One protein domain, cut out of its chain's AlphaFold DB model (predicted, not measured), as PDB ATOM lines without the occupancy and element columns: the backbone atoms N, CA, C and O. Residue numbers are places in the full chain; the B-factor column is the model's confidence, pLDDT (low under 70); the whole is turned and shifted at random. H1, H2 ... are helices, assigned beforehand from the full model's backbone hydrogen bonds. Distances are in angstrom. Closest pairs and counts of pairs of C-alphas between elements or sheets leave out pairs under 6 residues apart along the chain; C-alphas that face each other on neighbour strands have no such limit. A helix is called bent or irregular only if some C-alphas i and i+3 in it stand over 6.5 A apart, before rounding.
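What this domain is: This is residues 125 to 251 of the 251 residues of an uncharacterized protein of Arcobacter suis (UniProt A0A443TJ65). Long H5 makes the long axis, H4 folds back along it as a hairpin, and H2 packs slantwise on H5, with H1 beside H2 and H3 nearby. The printed part has 127 residues with five named helices, H1 to H5 in order: all helix, compact, radius of gyration of the C-alphas 14.5 A, spans 49 by 28 by 28 A.

How they stand to each other: Start at H1, residues 125 to 131, a hairpin with H2, residues 136 to 148; their closest C-alphas, Ile 126 and Ser 143, are 5.2 A apart. H3, residues 152 to 170, only just touches H1, with 3 pairs of C-alphas within 8 A, closest Tyr 125 and Ser 159. H4, residues 198 to 214, and H5, residues 220 to 248, form a hairpin at a shallow tilt of 24 degrees, closest C-alphas Ile 213 and Lys 223, 4.8 A. H5 touches H2 with residues 232 to 244 alone, at a steep tilt of 52 degrees, closest C-alphas Phe 240 and Ala 141, 4.9 A. Every O i to N i+4 pair is within hydrogen-bond range in H2 to H5; H1 has 0 of 3, and 2 of 4 O i to N i+3.

Where its parts are: Find C-alpha 125 at (-50.979, 28.533, 35.985), where irregular H1 begins, only just so: C-alphas 128 and 131 are 6.9 A apart. H3 measures 26.8 A; H5 runs 41.5 A to C-alpha 248 at (-23.701, 27.348, 30.150).

The domain as a whole: The printed part has no cut; H3 to H4 is a long link. pLDDT is under 70 in residues 179 to 191 and 247 to 251.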
ATOM      1  N   TYR A 125     -52.009  27.598  36.448       92.31
ATOM      2  CA  TYR A 125     -50.979  28.533  35.985       92.31
ATOM      3  C   TYR A 125     -49.641  27.840  35.731       92.31
ATOM      4  O   TYR A 125     -48.948  28.165  34.778       92.31
ATOM      5  N   ILE A 126     -49.274  26.860  36.556       95.38
ATOM      6  CA  ILE A 126     -48.037  26.095  36.369       95.38
ATOM      7  C   ILE A 126     -48.131  25.230  35.104       95.38
ATOM      8  O   ILE A 126     -47.231  25.273  34.267       95.38
ATOM      9  N   PHE A 127     -49.230  24.503  34.908       94.19
ATOM     10  CA  PHE A 127     -49.460  23.688  33.713       94.19
ATOM     11  C   PHE A 127     -49.570  24.521  32.440       94.19
ATOM     12  O   PHE A 127     -49.106  24.071  31.396       94.19
ATOM     13  N   SER A 128     -50.112  25.744  32.502       91.06
ATOM     14  CA  SER A 128     -50.157  26.606  31.314       91.06
ATOM     15  C   SER A 128     -48.764  26.965  30.793       91.06
ATOM     16  O   SER A 128     -48.627  27.259  29.612       91.06
ATOM     17  N   THR A 129     -47.712  26.869  31.617       94.88
ATOM     18  CA  THR A 129     -46.336  27.129  31.169       94.88
ATOM     19  C   THR A 129     -45.749  26.034  30.285       94.88
ATOM     20  O   THR A 129     -44.814  26.328  29.552       94.88
ATOM     21  N   VAL A 130     -46.261  24.794  30.311       93.75
ATOM     22  CA  VAL A 130     -45.655  23.619  29.634       93.75
ATOM     23  C   VAL A 130     -45.356  23.869  28.153       93.75
ATOM     24  O   VAL A 130     -44.376  23.370  27.610       93.75
ATOM     25  N   ASN A 131     -46.181  24.673  27.489       90.38
ATOM     26  CA  ASN A 131     -46.054  24.968  26.068       90.38
ATOM     27  C   ASN A 131     -46.440  26.410  25.742       90.38
ATOM     28  O   ASN A 131     -46.943  26.659  24.657       90.38
ATOM     29  N   ILE A 132     -46.242  27.362  26.656       92.50
ATOM     30  CA  ILE A 132     -46.651  28.752  26.408       92.50
ATOM     31  C   ILE A 132     -45.770  29.429  25.344       92.50
ATOM     32  O   ILE A 132     -46.277  30.081  24.432       92.50
ATOM     33  N   THR A 133     -44.455  29.193  25.375       95.00
ATOM     34  CA  THR A 133     -43.513  29.644  24.334       95.00
ATOM     35  C   THR A 133     -42.717  28.482  23.745       95.00
ATOM     36  O   THR A 133     -42.719  27.379  24.293       95.00
ATOM     37  N   SER A 134     -42.021  28.716  22.632       94.44
ATOM     38  CA  SER A 134     -41.037  27.767  22.096       94.44
ATOM     39  C   SER A 134     -39.710  27.754  22.873       94.44
ATOM     40  O   SER A 134     -38.888  26.867  22.647       94.44
ATOM     41  N   ASP A 135     -39.480  28.708  23.783       95.94
ATOM     42  CA  ASP A 135     -38.310  28.726  24.660       95.94
ATOM     43  C   ASP A 135     -38.611  27.950  25.948       95.94
ATOM     44  O   ASP A 135     -39.202  28.450  26.908       95.94
ATOM     45  N   LYS A 136     -38.145  26.697  25.986       95.69
ATOM     46  CA  LYS A 136     -38.309  25.830  27.156       95.69
ATOM     47  C   LYS A 136     -37.688  26.428  28.426       95.69
ATOM     48  O   LYS A 136     -38.225  26.230  29.509       95.69
ATOM     49  N   THR A 137     -36.581  27.164  28.312       97.31
ATOM     50  CA  THR A 137     -35.923  27.775  29.479       97.31
ATOM     51  C   THR A 137     -36.761  28.915  30.042       97.31
ATOM     52  O   THR A 137     -36.863  29.055  31.259       97.31
ATOM     53  N   PHE A 138     -37.403  29.700  29.177       98.00
ATOM     54  CA  PHE A 138     -38.368  30.712  29.604       98.00
ATOM     55  C   PHE A 138     -39.587  30.078  30.274       98.00
ATOM     56  O   PHE A 138     -39.988  30.507  31.356       98.00
ATOM     57  N   ASN A 139     -40.142  29.024  29.675       97.75
ATOM     58  CA  ASN A 139     -41.295  28.326  30.235       97.75
ATOM     59  C   ASN A 139     -40.997  27.742  31.631       97.75
ATOM     60  O   ASN A 139     -41.796  27.892  32.556       97.75
ATOM     61  N   GLU A 140     -39.821  27.131  31.802       98.19
ATOM     62  CA  GLU A 140     -39.330  26.628  33.086       98.19
ATOM     63  C   GLU A 140     -39.146  27.758  34.110       98.19
ATOM     64  O   GLU A 140     -39.597  27.652  35.256       98.19
ATOM     65  N   ALA A 141     -38.542  28.877  33.699       98.44
ATOM     66  CA  ALA A 141     -38.390  30.052  34.550       98.44
ATOM     67  C   ALA A 141     -39.747  30.597  35.016       98.44
ATOM     68  O   ALA A 141     -39.906  30.925  36.191       98.44
ATOM     69  N   LEU A 142     -40.736  30.653  34.120       98.12
ATOM     70  CA  LEU A 142     -42.093  31.098  34.425       98.12
ATOM     71  C   LEU A 142     -42.815  30.148  35.381       98.12
ATOM     72  O   LEU A 142     -43.459  30.610  36.322       98.12
ATOM     73  N   SER A 143     -42.645  28.838  35.195       97.81
ATOM     74  CA  SER A 143     -43.158  27.818  36.112       97.81
ATOM     75  C   SER A 143     -42.628  28.033  37.533       97.81
ATOM     76  O   SER A 143     -43.403  28.129  38.486       97.81
ATOM     77  N   ASN A 144     -41.311  28.218  37.666       97.88
ATOM     78  CA  ASN A 144     -40.660  28.499  38.946       97.88
ATOM     79  C   ASN A 144     -41.129  29.822  39.560       97.88
ATOM     80  O   ASN A 144     -41.341  29.898  40.770       97.88
ATOM     81  N   THR A 145     -41.354  30.847  38.740       98.19
ATOM     82  CA  THR A 145     -41.913  32.122  39.200       98.19
ATOM     83  C   THR A 145     -43.319  31.942  39.762       98.19
ATOM     84  O   THR A 145     -43.589  32.426  40.855       98.19
ATOM     85  N   TYR A 146     -44.209  31.193  39.100       97.31
ATOM     86  CA  TYR A 146     -45.550  30.938  39.640       97.31
ATOM     87  C   TYR A 146     -45.536  30.157  40.954       97.31
ATOM     88  O   TYR A 146     -46.354  30.455  41.825       97.31
ATOM     89  N   LYS A 147     -44.603  29.213  41.133       96.19
ATOM     90  CA  LYS A 147     -44.410  28.511  42.414       96.19
ATOM     91  C   LYS A 147     -44.009  29.454  43.558       96.19
ATOM     92  O   LYS A 147     -44.320  29.171  44.706       96.19
ATOM     93  N   GLN A 148     -43.334  30.562  43.248       96.31
ATOM     94  CA  GLN A 148     -42.816  31.534  44.221       96.31
ATOM     95  C   GLN A 148     -43.785  32.696  44.517       96.31
ATOM     96  O   GLN A 148     -43.494  33.529  45.374       96.31
ATOM     97  N   ILE A 149     -44.923  32.795  43.816       95.56
ATOM     98  CA  ILE A 149     -45.942  33.820  44.088       95.56
ATOM     99  C   ILE A 149     -46.990  33.242  45.042       95.56
ATOM    100  O   ILE A 149     -47.924  32.568  44.606       95.56
ATOM    101  N   ASP A 150     -46.869  33.547  46.334       91.69
ATOM    102  CA  ASP A 150     -47.762  33.014  47.376       91.69
ATOM    103  C   ASP A 150     -49.219  33.466  47.212       91.69
ATOM    104  O   ASP A 150     -50.152  32.691  47.413       91.69
ATOM    105  N   ASN A 151     -49.432  34.729  46.835       93.81
ATOM    106  CA  ASN A 151     -50.773  35.280  46.699       93.81
ATOM    107  C   ASN A 151     -51.422  34.845  45.376       93.81
ATOM    108  O   ASN A 151     -50.944  35.163  44.286       93.81
ATOM    109  N   GLU A 152     -52.559  34.162  45.477       90.69
ATOM    110  CA  GLU A 152     -53.278  33.629  44.320       90.69
ATOM    111  C   GLU A 152     -53.745  34.715  43.339       90.69
ATOM    112  O   GLU A 152     -53.579  34.568  42.128       90.69
ATOM    113  N   PHE A 153     -54.281  35.831  43.844       90.75
ATOM    114  CA  PHE A 153     -54.734  36.940  43.001       90.75
ATOM    115  C   PHE A 153     -53.576  37.581  42.238       90.75
ATOM    116  O   PHE A 153     -53.724  37.945  41.072       90.75
ATOM    117  N   ASP A 154     -52.413  37.696  42.869       93.19
ATOM    118  CA  ASP A 154     -51.217  38.220  42.223       93.19
ATOM    119  C   ASP A 154     -50.702  37.285  41.139       93.19
ATOM    120  O   ASP A 154     -50.363  37.739  40.047       93.19
ATOM    121  N   ARG A 155     -50.712  35.976  41.406       93.56
ATOM    122  CA  ARG A 155     -50.346  34.958  40.420       93.56
ATOM    123  C   ARG A 155     -51.285  34.987  39.220       93.56
ATOM    124  O   ARG A 155     -50.816  34.977  38.084       93.56
ATOM    125  N   MET A 156     -52.592  35.084  39.465       90.81
ATOM    126  CA  MET A 156     -53.603  35.245  38.423       90.81
ATOM    127  C   MET A 156     -53.330  36.500  37.590       90.81
ATOM    128  O   MET A 156     -53.237  36.409  36.371       90.81
ATOM    129  N   ASN A 157     -53.167  37.660  38.233       89.75
ATOM    130  CA  ASN A 157     -52.926  38.929  37.543       89.75
ATOM    131  C   ASN A 157     -51.634  38.905  36.722       89.75
ATOM    132  O   ASN A 157     -51.623  39.383  35.589       89.75
ATOM    133  N   PHE A 158     -50.568  38.311  37.256       94.12
ATOM    134  CA  PHE A 158     -49.309  38.179  36.536       94.12
ATOM    135  C   PHE A 158     -49.421  37.209  35.354       94.12
ATOM    136  O   PHE A 158     -48.970  37.526  34.258       94.12
ATOM    137  N   SER A 159     -50.101  36.071  35.524       91.75
ATOM    138  CA  SER A 159     -50.384  35.150  34.414       91.75
ATOM    139  C   SER A 159     -51.177  35.824  33.299       91.75
ATOM    140  O   SER A 159     -50.874  35.696  32.114       91.75
ATOM    141  N   LEU A 160     -52.176  36.603  33.686       87.94
ATOM    142  CA  LEU A 160     -52.999  37.393  32.794       87.94
ATOM    143  C   LEU A 160     -52.195  38.462  32.029       87.94
ATOM    144  O   LEU A 160     -52.457  38.671  30.841       87.94
ATOM    145  N   GLU A 161     -51.233  39.128  32.671       90.44
ATOM    146  CA  GLU A 161     -50.276  40.056  32.042       90.44
ATOM    147  C   GLU A 161     -49.411  39.326  31.003       90.44
ATOM    148  O   GLU A 161     -49.425  39.695  29.829       90.44
ATOM    149  N   ILE A 162     -48.752  38.231  31.407       92.75
ATOM    150  CA  ILE A 162     -47.872  37.427  30.548       92.75
ATOM    151  C   ILE A 162     -48.610  36.964  29.291       92.75
ATOM    152  O   ILE A 162     -48.145  37.211  28.181       92.75
ATOM    153  N   ASN A 163     -49.785  36.347  29.443       89.12
ATOM    154  CA  ASN A 163     -50.572  35.872  28.302       89.12
ATOM    155  C   ASN A 163     -50.972  37.019  27.364       89.12
ATOM    156  O   ASN A 163     -50.944  36.861  26.145       89.12
ATOM    157  N   THR A 164     -51.302  38.190  27.919       87.06
ATOM    158  CA  THR A 164     -51.617  39.377  27.112       87.06
ATOM    159  C   THR A 164     -50.398  39.792  26.296       87.06
ATOM    160  O   THR A 164     -50.485  39.885  25.076       87.06
ATOM    161  N   ASN A 165     -49.245  39.978  26.939       90.19
ATOM    162  CA  ASN A 165     -48.040  40.461  26.270       90.19
ATOM    163  C   ASN A 165     -47.478  39.468  25.249       90.19
ATOM    164  O   ASN A 165     -47.032  39.874  24.178       90.19
ATOM    165  N   LEU A 166     -47.542  38.168  25.528       91.00
ATOM    166  CA  LEU A 166     -47.130  37.154  24.561       91.00
ATOM    167  C   LEU A 166     -48.054  37.129  23.332       91.00
ATOM    168  O   LEU A 166     -47.572  37.013  22.204       91.00
ATOM    169  N   ASN A 167     -49.365  37.308  23.520       86.56
ATOM    170  CA  ASN A 167     -50.300  37.422  22.399       86.56
ATOM    171  C   ASN A 167     -50.097  38.709  21.588       86.56
ATOM    172  O   ASN A 167     -50.241  38.675  20.366       86.56
ATOM    173  N   GLN A 168     -49.703  39.817  22.222       87.25
ATOM    174  CA  GLN A 168     -49.302  41.029  21.502       87.25
ATOM    175  C   GLN A 168     -48.093  40.760  20.600       87.25
ATOM    176  O   GLN A 168     -48.153  41.044  19.407       87.25
ATOM    177  N   LEU A 169     -47.044  40.109  21.124       88.69
ATOM    178  CA  LEU A 169     -45.882  39.734  20.311       88.69
ATOM    179  C   LEU A 169     -46.257  38.826  19.140       88.69
ATOM    180  O   LEU A 169     -45.836  39.082  18.015       88.69
ATOM    181  N   LYS A 170     -47.084  37.797  19.377       87.44
ATOM    182  CA  LYS A 170     -47.578  36.898  18.319       87.44
ATOM    183  C   LYS A 170     -48.248  37.678  17.180       87.44
ATOM    184  O   LYS A 170     -48.083  37.325  16.014       87.44
ATOM    185  N   ASN A 171     -49.004  38.720  17.520       86.81
ATOM    186  CA  ASN A 171     -49.751  39.537  16.567       86.81
ATOM    187  C   ASN A 171     -48.952  40.736  16.021       86.81
ATOM    188  O   ASN A 171     -49.507  41.526  15.261       86.81
ATOM    189  N   ASN A 172     -47.656  40.849  16.346       87.56
ATOM    190  CA  ASN A 172     -46.796  41.990  16.009       87.56
ATOM    191  C   ASN A 172     -47.341  43.336  16.524       87.56
ATOM    192  O   ASN A 172     -47.220  44.364  15.858       87.56
ATOM    193  N   GLU A 173     -47.970  43.319  17.696       86.94
ATOM    194  CA  GLU A 173     -48.449  44.506  18.398       86.94
ATOM    195  C   GLU A 173     -47.410  44.997  19.412       86.94
ATOM    196  O   GLU A 173     -46.623  44.216  19.958       86.94
ATOM    197  N   ASP A 174     -47.451  46.294  19.716       87.38
ATOM    198  CA  ASP A 174     -46.626  46.866  20.774       87.38
ATOM    199  C   ASP A 174     -47.018  46.297  22.140       87.38
ATOM    200  O   ASP A 174     -48.198  46.211  22.497       87.38
ATOM    201  N   LEU A 175     -46.008  45.964  22.941       89.00
ATOM    202  CA  LEU A 175     -46.218  45.568  24.325       89.00
ATOM    203  C   LEU A 175     -46.809  46.733  25.119       89.00
ATOM    204  O   LEU A 175     -46.282  47.847  25.110       89.00
ATOM    205  N   ILE A 176     -47.876  46.457  25.864       84.38
ATOM    206  CA  ILE A 176     -48.457  47.410  26.810       84.38
ATOM    207  C   ILE A 176     -48.628  46.736  28.161       84.38
ATOM    208  O   ILE A 176     -48.899  45.542  28.234       84.38
ATOM    209  N   ALA A 177     -48.543  47.506  29.240       83.50
ATOM    210  CA  ALA A 177     -48.939  46.971  30.533       83.50
ATOM    211  C   ALA A 177     -50.459  46.726  30.557       83.50
ATOM    212  O   ALA A 177     -51.237  47.620  30.195       83.50
ATOM    213  N   ARG A 178     -50.899  45.545  31.006       74.75
ATOM    214  CA  ARG A 178     -52.302  45.094  30.897       74.75
ATOM    215  C   ARG A 178     -53.289  46.029  31.583       74.75
ATOM    216  O   ARG A 178     -54.421  46.146  31.120       74.75
ATOM    217  N   PHE A 179     -52.893  46.711  32.659       69.50
ATOM    218  CA  PHE A 179     -53.765  47.648  33.383       69.50
ATOM    219  C   PHE A 179     -54.264  48.820  32.513       69.50
ATOM    220  O   PHE A 179     -55.273  49.432  32.845       69.50
ATOM    221  N   TYR A 180     -53.603  49.109  31.383       56.75
ATOM    222  CA  TYR A 180     -54.053  50.097  30.385       56.75
ATOM    223  C   TYR A 180     -54.926  49.515  29.284       56.75
ATOM    224  O   TYR A 180     -55.437  50.231  28.423       56.75
ATOM    225  N   SER A 181     -55.081  48.202  29.289       51.88
ATOM    226  CA  SER A 181     -55.816  47.499  28.274       51.88
ATOM    227  C   SER A 181     -57.301  47.485  28.681       51.88
ATOM    228  O   SER A 181     -57.708  46.805  29.619       51.88
ATOM    229  N   ASN A 182     -58.163  48.175  27.923       46.81
ATOM    230  CA  ASN A 182     -59.614  47.891  27.870       46.81
ATOM    231  C   ASN A 182     -59.899  46.489  27.267       46.81
ATOM    232  O   ASN A 182     -60.936  46.243  26.655       46.81
ATOM    233  N   VAL A 183     -58.939  45.570  27.361       49.81
ATOM    234  CA  VAL A 183     -58.713  44.465  26.430       49.81
ATOM    235  C   VAL A 183     -58.966  43.125  27.127       49.81
ATOM    236  O   VAL A 183     -58.390  42.089  26.811       49.81
ATOM    237  N   ILE A 184     -59.898  43.119  28.078       49.03
ATOM    238  CA  ILE A 184     -60.302  41.899  28.787       49.03
ATOM    239  C   ILE A 184     -60.870  40.846  27.805       49.03
ATOM    240  O   ILE A 184     -60.860  39.661  28.117       49.03
ATOM    241  N   SER A 185     -61.305  41.239  26.598       45.38
ATOM    242  CA  SER A 185     -62.071  40.374  25.690       45.38
ATOM    243  C   SER A 185     -61.383  39.894  24.402       45.38
ATOM    244  O   SER A 185     -62.003  39.108  23.690       45.38
ATOM    245  N   LYS A 186     -60.156  40.322  24.056       48.00
ATOM    246  CA  LYS A 186     -59.579  40.025  22.718       48.00
ATOM    247  C   LYS A 186     -58.490  38.949  22.643       48.00
ATOM    248  O   LYS A 186     -58.206  38.508  21.537       48.00
ATOM    249  N   TYR A 187     -57.905  38.501  23.756       51.19
ATOM    250  CA  TYR A 187     -56.657  37.715  23.699       51.19
ATOM    251  C   TYR A 187     -56.643  36.441  24.558       51.19
ATOM    252  O   TYR A 187     -55.581  36.005  24.986       51.19
ATOM    253  N   TYR A 188     -57.798  35.808  24.780       51.50
ATOM    254  CA  TYR A 188     -57.853  34.392  25.179       51.50
ATOM    255  C   TYR A 188     -57.805  33.514  23.919       51.50
ATOM    256  O   TYR A 188     -58.761  32.827  23.577       51.50
ATOM    257  N   ASP A 189     -56.709  33.603  23.169       51.84
ATOM    258  CA  ASP A 189     -56.342  32.536  22.242       51.84
ATOM    259  C   ASP A 189     -55.406  31.618  23.041       51.84
ATOM    260  O   ASP A 189     -54.440  32.108  23.631       51.84
ATOM    261  N   GLU A 190     -55.738  30.326  23.151       55.66
ATOM    262  CA  GLU A 190     -54.960  29.300  23.872       55.66
ATOM    263  C   GLU A 190     -53.679  28.973  23.087       55.66
ATOM    264  O   GLU A 190     -53.462  27.866  22.586       55.66
ATOM    265  N   THR A 191     -52.844  29.984  22.895       57.19
ATOM    266  CA  THR A 191     -51.700  29.933  22.003       57.19
ATOM    267  C   THR A 191     -50.578  29.152  22.652       57.19
ATOM    268  O   THR A 191     -49.964  29.558  23.633       57.19
ATOM    269  N   LYS A 192     -50.313  27.988  22.069       76.62
ATOM    270  CA  LYS A 192     -49.187  27.138  22.427       76.62
ATOM    271  C   LYS A 192     -48.000  27.465  21.521       76.62
ATOM    272  O   LYS A 192     -48.164  27.626  20.313       76.62
ATOM    273  N   ASN A 193     -46.805  27.484  22.097       86.75
ATOM    274  CA  ASN A 193     -45.500  27.590  21.453       86.75
ATOM    275  C   ASN A 193     -45.258  28.923  20.730       86.75
ATOM    276  O   ASN A 193     -44.772  28.942  19.600       86.75
ATOM    277  N   ILE A 194     -45.587  30.046  21.375       90.19
ATOM    278  CA  ILE A 194     -45.274  31.379  20.842       90.19
ATOM    279  C   ILE A 194     -43.754  31.528  20.711       90.19
ATOM    280  O   ILE A 194     -43.016  31.299  21.670       90.19
ATOM    281  N   ASN A 195     -43.284  31.914  19.527       91.81
ATOM    282  CA  ASN A 195     -41.866  32.169  19.302       91.81
ATOM    283  C   ASN A 195     -41.489  33.558  19.824       91.81
ATOM    284  O   ASN A 195     -42.032  34.555  19.349       91.81
ATOM    285  N   ILE A 196     -40.560  33.616  20.777       92.69
ATOM    286  CA  ILE A 196     -40.092  34.864  21.386       92.69
ATOM    287  C   ILE A 196     -38.567  34.890  21.502       92.69
ATOM    288  O   ILE A 196     -37.926  33.855  21.669       92.69
ATOM    289  N   ASP A 197     -37.996  36.095  21.487       95.38
ATOM    290  CA  ASP A 197     -36.701  36.350  22.118       95.38
ATOM    291  C   ASP A 197     -36.965  36.691  23.589       95.38
ATOM    292  O   ASP A 197     -37.395  37.800  23.916       95.38
ATOM    293  N   SER A 198     -36.741  35.720  24.472       95.88
ATOM    294  CA  SER A 198     -37.026  35.836  25.905       95.88
ATOM    295  C   SER A 198     -36.280  36.986  26.581       95.88
ATOM    296  O   SER A 198     -36.847  37.654  27.444       95.88
ATOM    297  N   ASN A 199     -35.036  37.269  26.175       95.56
ATOM    298  CA  ASN A 199     -34.265  38.373  26.748       95.56
ATOM    299  C   ASN A 199     -34.850  39.722  26.331       95.56
ATOM    300  O   ASN A 199     -35.040  40.601  27.172       95.56
ATOM    301  N   GLN A 200     -35.162  39.885  25.043       96.19
ATOM    302  CA  GLN A 200     -35.788  41.112  24.545       96.19
ATOM    303  C   GLN A 200     -37.187  41.307  25.129       96.19
ATOM    304  O   GLN A 200     -37.531  42.417  25.528       96.19
ATOM    305  N   PHE A 201     -37.976  40.236  25.238       96.06
ATOM    306  CA  PHE A 201     -39.293  40.274  25.867       96.06
ATOM    307  C   PHE A 201     -39.213  40.800  27.304       96.06
ATOM    308  O   PHE A 201     -39.861  41.798  27.631       96.06
ATOM    309  N   LEU A 202     -38.372  40.178  28.139       97.19
ATOM    310  CA  LEU A 202     -38.210  40.560  29.543       97.19
ATOM    311  C   LEU A 202     -37.664  41.983  29.690       97.19
ATOM    312  O   LEU A 202     -38.158  42.743  30.527       97.19
ATOM    313  N   LEU A 203     -36.701  42.381  28.854       96.75
ATOM    314  CA  LEU A 203     -36.162  43.740  28.840       96.75
ATOM    315  C   LEU A 203     -37.248  44.773  28.516       96.75
ATOM    316  O   LEU A 203     -37.409  45.756  29.245       96.75
ATOM    317  N   ASN A 204     -38.005  44.547  27.442       96.25
ATOM    318  CA  ASN A 204     -39.010  45.487  26.957       96.25
ATOM    319  C   ASN A 204     -40.134  45.676  27.975       96.25
ATOM    320  O   ASN A 204     -40.456  46.815  28.323       96.25
ATOM    321  N   ILE A 205     -40.688  44.587  28.515       95.25
ATOM    322  CA  ILE A 205     -41.795  44.689  29.471       95.25
ATOM    323  C   ILE A 205     -41.350  45.300  30.805       95.25
ATOM    324  O   ILE A 205     -42.021  46.175  31.352       95.25
ATOM    325  N   THR A 206     -40.148  44.959  31.277       96.69
ATOM    326  CA  THR A 206     -39.540  45.585  32.459       96.69
ATOM    327  C   THR A 206     -39.397  47.097  32.273       96.69
ATOM    328  O   THR A 206     -39.723  47.871  33.178       96.69
ATOM    329  N   ASN A 207     -38.946  47.545  31.096       96.62
ATOM    330  CA  ASN A 207     -38.809  48.969  30.787       96.62
ATOM    331  C   ASN A 207     -40.164  49.686  30.731       96.62
ATOM    332  O   ASN A 207     -40.274  50.800  31.241       96.62
ATOM    333  N   ILE A 208     -41.208  49.043  30.200       94.19
ATOM    334  CA  ILE A 208     -42.577  49.583  30.210       94.19
ATOM    335  C   ILE A 208     -43.036  49.875  31.643       94.19
ATOM    336  O   ILE A 208     -43.496  50.986  31.929       94.19
ATOM    337  N   HIS A 209     -42.870  48.923  32.566       95.44
ATOM    338  CA  HIS A 209     -43.252  49.136  33.964       95.44
ATOM    339  C   HIS A 209     -42.389  50.205  34.650       95.44
ATOM    340  O   HIS A 209     -42.935  51.057  35.346       95.44
ATOM    341  N   LYS A 210     -41.068  50.227  34.418       96.00
ATOM    342  CA  LYS A 210     -40.174  51.271  34.958       96.00
ATOM    343  C   LYS A 210     -40.577  52.673  34.495       96.00
ATOM    344  O   LYS A 210     -40.687  53.581  35.316       96.00
ATOM    345  N   ASN A 211     -40.857  52.841  33.204       94.00
ATOM    346  CA  ASN A 211     -41.299  54.118  32.649       94.00
ATOM    347  C   ASN A 211     -42.645  54.546  33.246       94.00
ATOM    348  O   ASN A 211     -42.816  55.704  33.613       94.00
ATOM    349  N   ALA A 212     -43.577  53.606  33.420       91.56
ATOM    350  CA  ALA A 212     -44.863  53.876  34.052       91.56
ATOM    351  C   ALA A 212     -44.751  54.299  35.527       91.56
ATOM    352  O   ALA A 212     -45.545  55.108  35.995       91.56
ATOM    353  N   ILE A 213     -43.776  53.783  36.270       93.62
ATOM    354  CA  ILE A 213     -43.544  54.190  37.664       93.62
ATOM    355  C   ILE A 213     -43.020  55.635  37.729       93.62
ATOM    356  O   ILE A 213     -43.430  56.411  38.596       93.62
ATOM    357  N   ASN A 214     -42.160  56.011  36.780       93.19
ATOM    358  CA  ASN A 214     -41.510  57.322  36.736       93.19
ATOM    359  C   ASN A 214     -42.365  58.431  36.097       93.19
ATOM    360  O   ASN A 214     -42.022  59.601  36.216       93.19
ATOM    361  N   ASP A 215     -43.475  58.089  35.447       90.75
ATOM    362  CA  ASP A 215     -44.376  59.053  34.810       90.75
ATOM    363  C   ASP A 215     -45.103  59.917  35.857       90.75
ATOM    364  O   ASP A 215     -45.881  59.421  36.678       90.75
ATOM    365  N   GLU A 216     -44.842  61.224  35.856       83.69
ATOM    366  CA  GLU A 216     -45.446  62.193  36.780       83.69
ATOM    367  C   GLU A 216     -46.967  62.330  36.602       83.69
ATOM    368  O   GLU A 216     -47.659  62.675  37.557       83.69
ATOM    369  N   GLY A 217     -47.503  61.999  35.423       84.94
ATOM    370  CA  GLY A 217     -48.934  62.053  35.125       84.94
ATOM    371  C   GLY A 217     -49.748  60.878  35.678       84.94
ATOM    372  O   GLY A 217     -50.978  60.900  35.599       84.94
ATOM    373  N   LYS A 218     -49.103  59.845  36.235       83.88
ATOM    374  CA  LYS A 218     -49.778  58.638  36.744       83.88
ATOM    375  C   LYS A 218     -50.071  58.712  38.238       83.88
ATOM    376  O   LYS A 218     -49.238  59.155  39.028       83.88
ATOM    377  N   SER A 219     -51.243  58.203  38.629       87.44
ATOM    378  CA  SER A 219     -51.653  58.157  40.035       87.44
ATOM    379  C   SER A 219     -50.748  57.246  40.871       87.44
ATOM    380  O   SER A 219     -50.143  56.296  40.362       87.44
ATOM    381  N   SER A 220     -50.684  57.513  42.176       88.88
ATOM    382  CA  SER A 220     -49.949  56.700  43.149       88.88
ATOM    383  C   SER A 220     -50.359  55.229  43.114       88.88
ATOM    384  O   SER A 220     -49.506  54.347  43.168       88.88
ATOM    385  N   GLU A 221     -51.654  54.954  42.976       88.56
ATOM    386  CA  GLU A 221     -52.209  53.599  42.982       88.56
ATOM    387  C   GLU A 221     -51.735  52.806  41.761       88.56
ATOM    388  O   GLU A 221     -51.312  51.656  41.892       88.56
ATOM    389  N   LEU A 222     -51.736  53.431  40.579       87.19
ATOM    390  CA  LEU A 222     -51.232  52.800  39.358       87.19
ATOM    391  C   LEU A 222     -49.730  52.525  39.456       87.19
ATOM    392  O   LEU A 222     -49.276  51.445  39.077       87.19
ATOM    393  N   LYS A 223     -48.950  53.455  40.017       91.56
ATOM    394  CA  LYS A 223     -47.509  53.245  40.239       91.56
ATOM    395  C   LYS A 223     -47.241  52.044  41.143       91.56
ATOM    396  O   LYS A 223     -46.349  51.253  40.843       91.56
ATOM    397  N   VAL A 224     -48.043  51.851  42.194       92.38
ATOM    398  CA  VAL A 224     -47.950  50.670  43.072       92.38
ATOM    399  C   VAL A 224     -48.236  49.377  42.301       92.38
ATOM    400  O   VAL A 224     -47.500  48.401  42.457       92.38
ATOM    401  N   GLN A 225     -49.248  49.358  41.429       90.50
ATOM    402  CA  GLN A 225     -49.548  48.186  40.591       90.50
ATOM    403  C   GLN A 225     -48.409  47.868  39.613       90.50
ATOM    404  O   GLN A 225     -48.004  46.706  39.487       90.50
ATOM    405  N   HIS A 226     -47.829  48.889  38.970       93.25
ATOM    406  CA  HIS A 226     -46.656  48.698  38.118       93.25
ATOM    407  C   HIS A 226     -45.451  48.198  38.900       93.25
ATOM    408  O   HIS A 226     -44.783  47.287  38.421       93.25
ATOM    409  N   GLN A 227     -45.191  48.739  40.092       95.75
ATOM    410  CA  GLN A 227     -44.084  48.296  40.936       95.75
ATOM    411  C   GLN A 227     -44.243  46.830  41.344       95.75
ATOM    412  O   GLN A 227     -43.282  46.065  41.291       95.75
ATOM    413  N   LYS A 228     -45.459  46.416  41.709       94.62
ATOM    414  CA  LYS A 228     -45.744  45.025  42.066       94.62
ATOM    415  C   LYS A 228     -45.514  44.078  40.887       94.62
ATOM    416  O   LYS A 228     -44.830  43.073  41.033       94.62
ATOM    417  N   THR A 229     -46.018  44.441  39.710       94.62
ATOM    418  CA  THR A 229     -45.855  43.641  38.485       94.62
ATOM    419  C   THR A 229     -44.392  43.584  38.038       94.62
ATOM    420  O   THR A 229     -43.889  42.519  37.690       94.62
ATOM    421  N   LEU A 230     -43.672  44.706  38.141       96.94
ATOM    422  CA  LEU A 230     -42.234  44.783  37.891       96.94
ATOM    423  C   LEU A 230     -41.447  43.824  38.793       96.94
ATOM    424  O   LEU A 230     -40.516  43.179  38.323       96.94
ATOM    425  N   ASN A 231     -41.826  43.689  40.066       98.06
ATOM    426  CA  ASN A 231     -41.164  42.752  40.973       98.06
ATOM    427  C   ASN A 231     -41.318  41.292  40.505       98.06
ATOM    428  O   ASN A 231     -40.355  40.536  40.594       98.06
ATOM    429  N   TYR A 232     -42.475  40.904  39.957       98.12
ATOM    430  CA  TYR A 232     -42.665  39.560  39.392       98.12
ATOM    431  C   TYR A 232     -41.900  39.351  38.082       98.12
ATOM    432  O   TYR A 232     -41.339  38.277  37.874       98.12
ATOM    433  N   TYR A 233     -41.792  40.376  37.233       98.19
ATOM    434  CA  TYR A 233     -40.917  40.317  36.058       98.19
ATOM    435  C   TYR A 233     -39.437  40.198  36.433       98.19
ATOM    436  O   TYR A 233     -38.717  39.419  35.813       98.19
ATOM    437  N   ASN A 234     -38.987  40.897  37.477       98.38
ATOM    438  CA  ASN A 234     -37.629  40.735  37.998       98.38
ATOM    439  C   ASN A 234     -37.412  39.315  38.543       98.38
ATOM    440  O   ASN A 234     -36.394  38.701  38.246       98.38
ATOM    441  N   LEU A 235     -38.391  38.752  39.260       98.50
ATOM    442  CA  LEU A 235     -38.329  37.366  39.734       98.50
ATOM    443  C   LEU A 235     -38.228  36.361  38.574       98.50
ATOM    444  O   LEU A 235     -37.433  35.421  38.621       98.50
ATOM    445  N   LEU A 236     -38.993  36.591  37.503       98.62
ATOM    446  CA  LEU A 236     -38.910  35.812  36.270       98.62
ATOM    447  C   LEU A 236     -37.538  35.929  35.604       98.62
ATOM    448  O   LEU A 236     -36.954  34.909  35.237       98.62
ATOM    449  N   GLN A 237     -36.998  37.143  35.497       98.25
ATOM    450  CA  GLN A 237     -35.655  37.381  34.973       98.25
ATOM    451  C   GLN A 237     -34.588  36.659  35.805       98.25
ATOM    452  O   GLN A 237     -33.681  36.049  35.236       98.25
ATOM    453  N   ASP A 238     -34.700  36.678  37.133       98.06
ATOM    454  CA  ASP A 238     -33.771  35.990  38.029       98.06
ATOM    455  C   ASP A 238     -33.817  34.473  37.818       98.06
ATOM    456  O   ASP A 238     -32.774  33.832  37.668       98.06
ATOM    457  N   ASN A 239     -35.018  33.886  37.757       98.25
ATOM    458  CA  ASN A 239     -35.195  32.457  37.486       98.25
ATOM    459  C   ASN A 239     -34.650  32.073  36.098       98.25
ATOM    460  O   ASN A 239     -33.938  31.076  35.970       98.25
ATOM    461  N   PHE A 240     -34.896  32.893  35.075       97.88
ATOM    462  CA  PHE A 240     -34.387  32.671  33.721       97.88
ATOM    463  C   PHE A 240     -32.855  32.752  33.649       97.88
ATOM    464  O   PHE A 240     -32.195  31.897  33.051       97.88
ATOM    465  N   THR A 241     -32.260  33.737  34.324       96.50
ATOM    466  CA  THR A 241     -30.802  33.934  34.370       96.50
ATOM    467  C   THR A 241     -30.101  32.778  35.085       96.50
ATOM    468  O   THR A 241     -29.059  32.299  34.632       96.50
ATOM    469  N   LYS A 242     -30.684  32.265  36.178       95.94
ATOM    470  CA  LYS A 242     -30.163  31.084  36.887       95.94
ATOM    471  C   LYS A 242     -30.118  29.852  35.980       95.94
ATOM    472  O   LYS A 242     -29.105  29.153  35.949       95.94
ATOM    473  N   LEU A 243     -31.183  29.605  35.217       95.62
ATOM    474  CA  LEU A 243     -31.276  28.444  34.328       95.62
ATOM    475  C   LEU A 243     -30.325  28.545  33.129       95.62
ATOM    476  O   LEU A 243     -29.675  27.562  32.777       95.62
ATOM    477  N   THR A 244     -30.195  29.727  32.526       90.44
ATOM    478  CA  THR A 244     -29.265  29.956  31.406       90.44
ATOM    479  C   THR A 244     -27.802  29.851  31.842       90.44
ATOM    480  O   THR A 244     -27.012  29.183  31.176       90.44
ATOM    481  N   THR A 245     -27.452  30.411  33.005       83.62
ATOM    482  CA  THR A 245     -26.092  30.313  33.563       83.62
ATOM    483  C   THR A 245     -25.736  28.867  33.905       83.62
ATOM    484  O   THR A 245     -24.663  28.396  33.538       83.62
ATOM    485  N   THR A 246     -26.653  28.128  34.537       73.81
ATOM    486  CA  THR A 246     -26.434  26.712  34.878       73.81
ATOM    487  C   THR A 246     -26.211  25.870  33.624       73.81
ATOM    488  O   THR A 246     -25.280  25.075  33.587       73.81
ATOM    489  N   LYS A 247     -26.995  26.084  32.558       63.06
ATOM    490  CA  LYS A 247     -26.821  25.367  31.283       63.06
ATOM    491  C   LYS A 247     -25.489  25.703  30.602       63.06
ATOM    492  O   LYS A 247     -24.883  24.813  30.021       63.06
ATOM    493  N   SER A 248     -24.994  26.938  30.724       61.94
ATOM    494  CA  SER A 248     -23.701  27.348  30.150       61.94
ATOM    495  C   SER A 248     -22.467  26.749  30.839       61.94
ATOM    496  O   SER A 248     -21.394  26.773  30.257       61.94
ATOM    497  N   GLN A 249     -22.595  26.206  32.055       51.22
ATOM    498  CA  GLN A 249     -21.475  25.595  32.789       51.22
ATOM    499  C   GLN A 249     -21.206  24.130  32.404       51.22
ATOM    500  O   GLN A 249     -20.207  23.561  32.838       51.22
ATOM    501  N   TYR A 250     -22.088  23.519  31.608       48.34
ATOM    502  CA  TYR A 250     -21.981  22.125  31.160       48.34
ATOM    503  C   TYR A 250     -21.679  21.988  29.655       48.34
ATOM    504  O   TYR A 250     -21.742  20.878  29.124       48.34
ATOM    505  N   PHE A 251     -21.332  23.093  28.988       41.53
ATOM    506  CA  PHE A 251     -20.833  23.155  27.609       41.53
ATOM    507  C   PHE A 251     -19.517  23.938  27.568       41.53
ATOM    508  O   PHE A 251     -18.704  23.645  26.663       41.53
TER     509      PHE A 251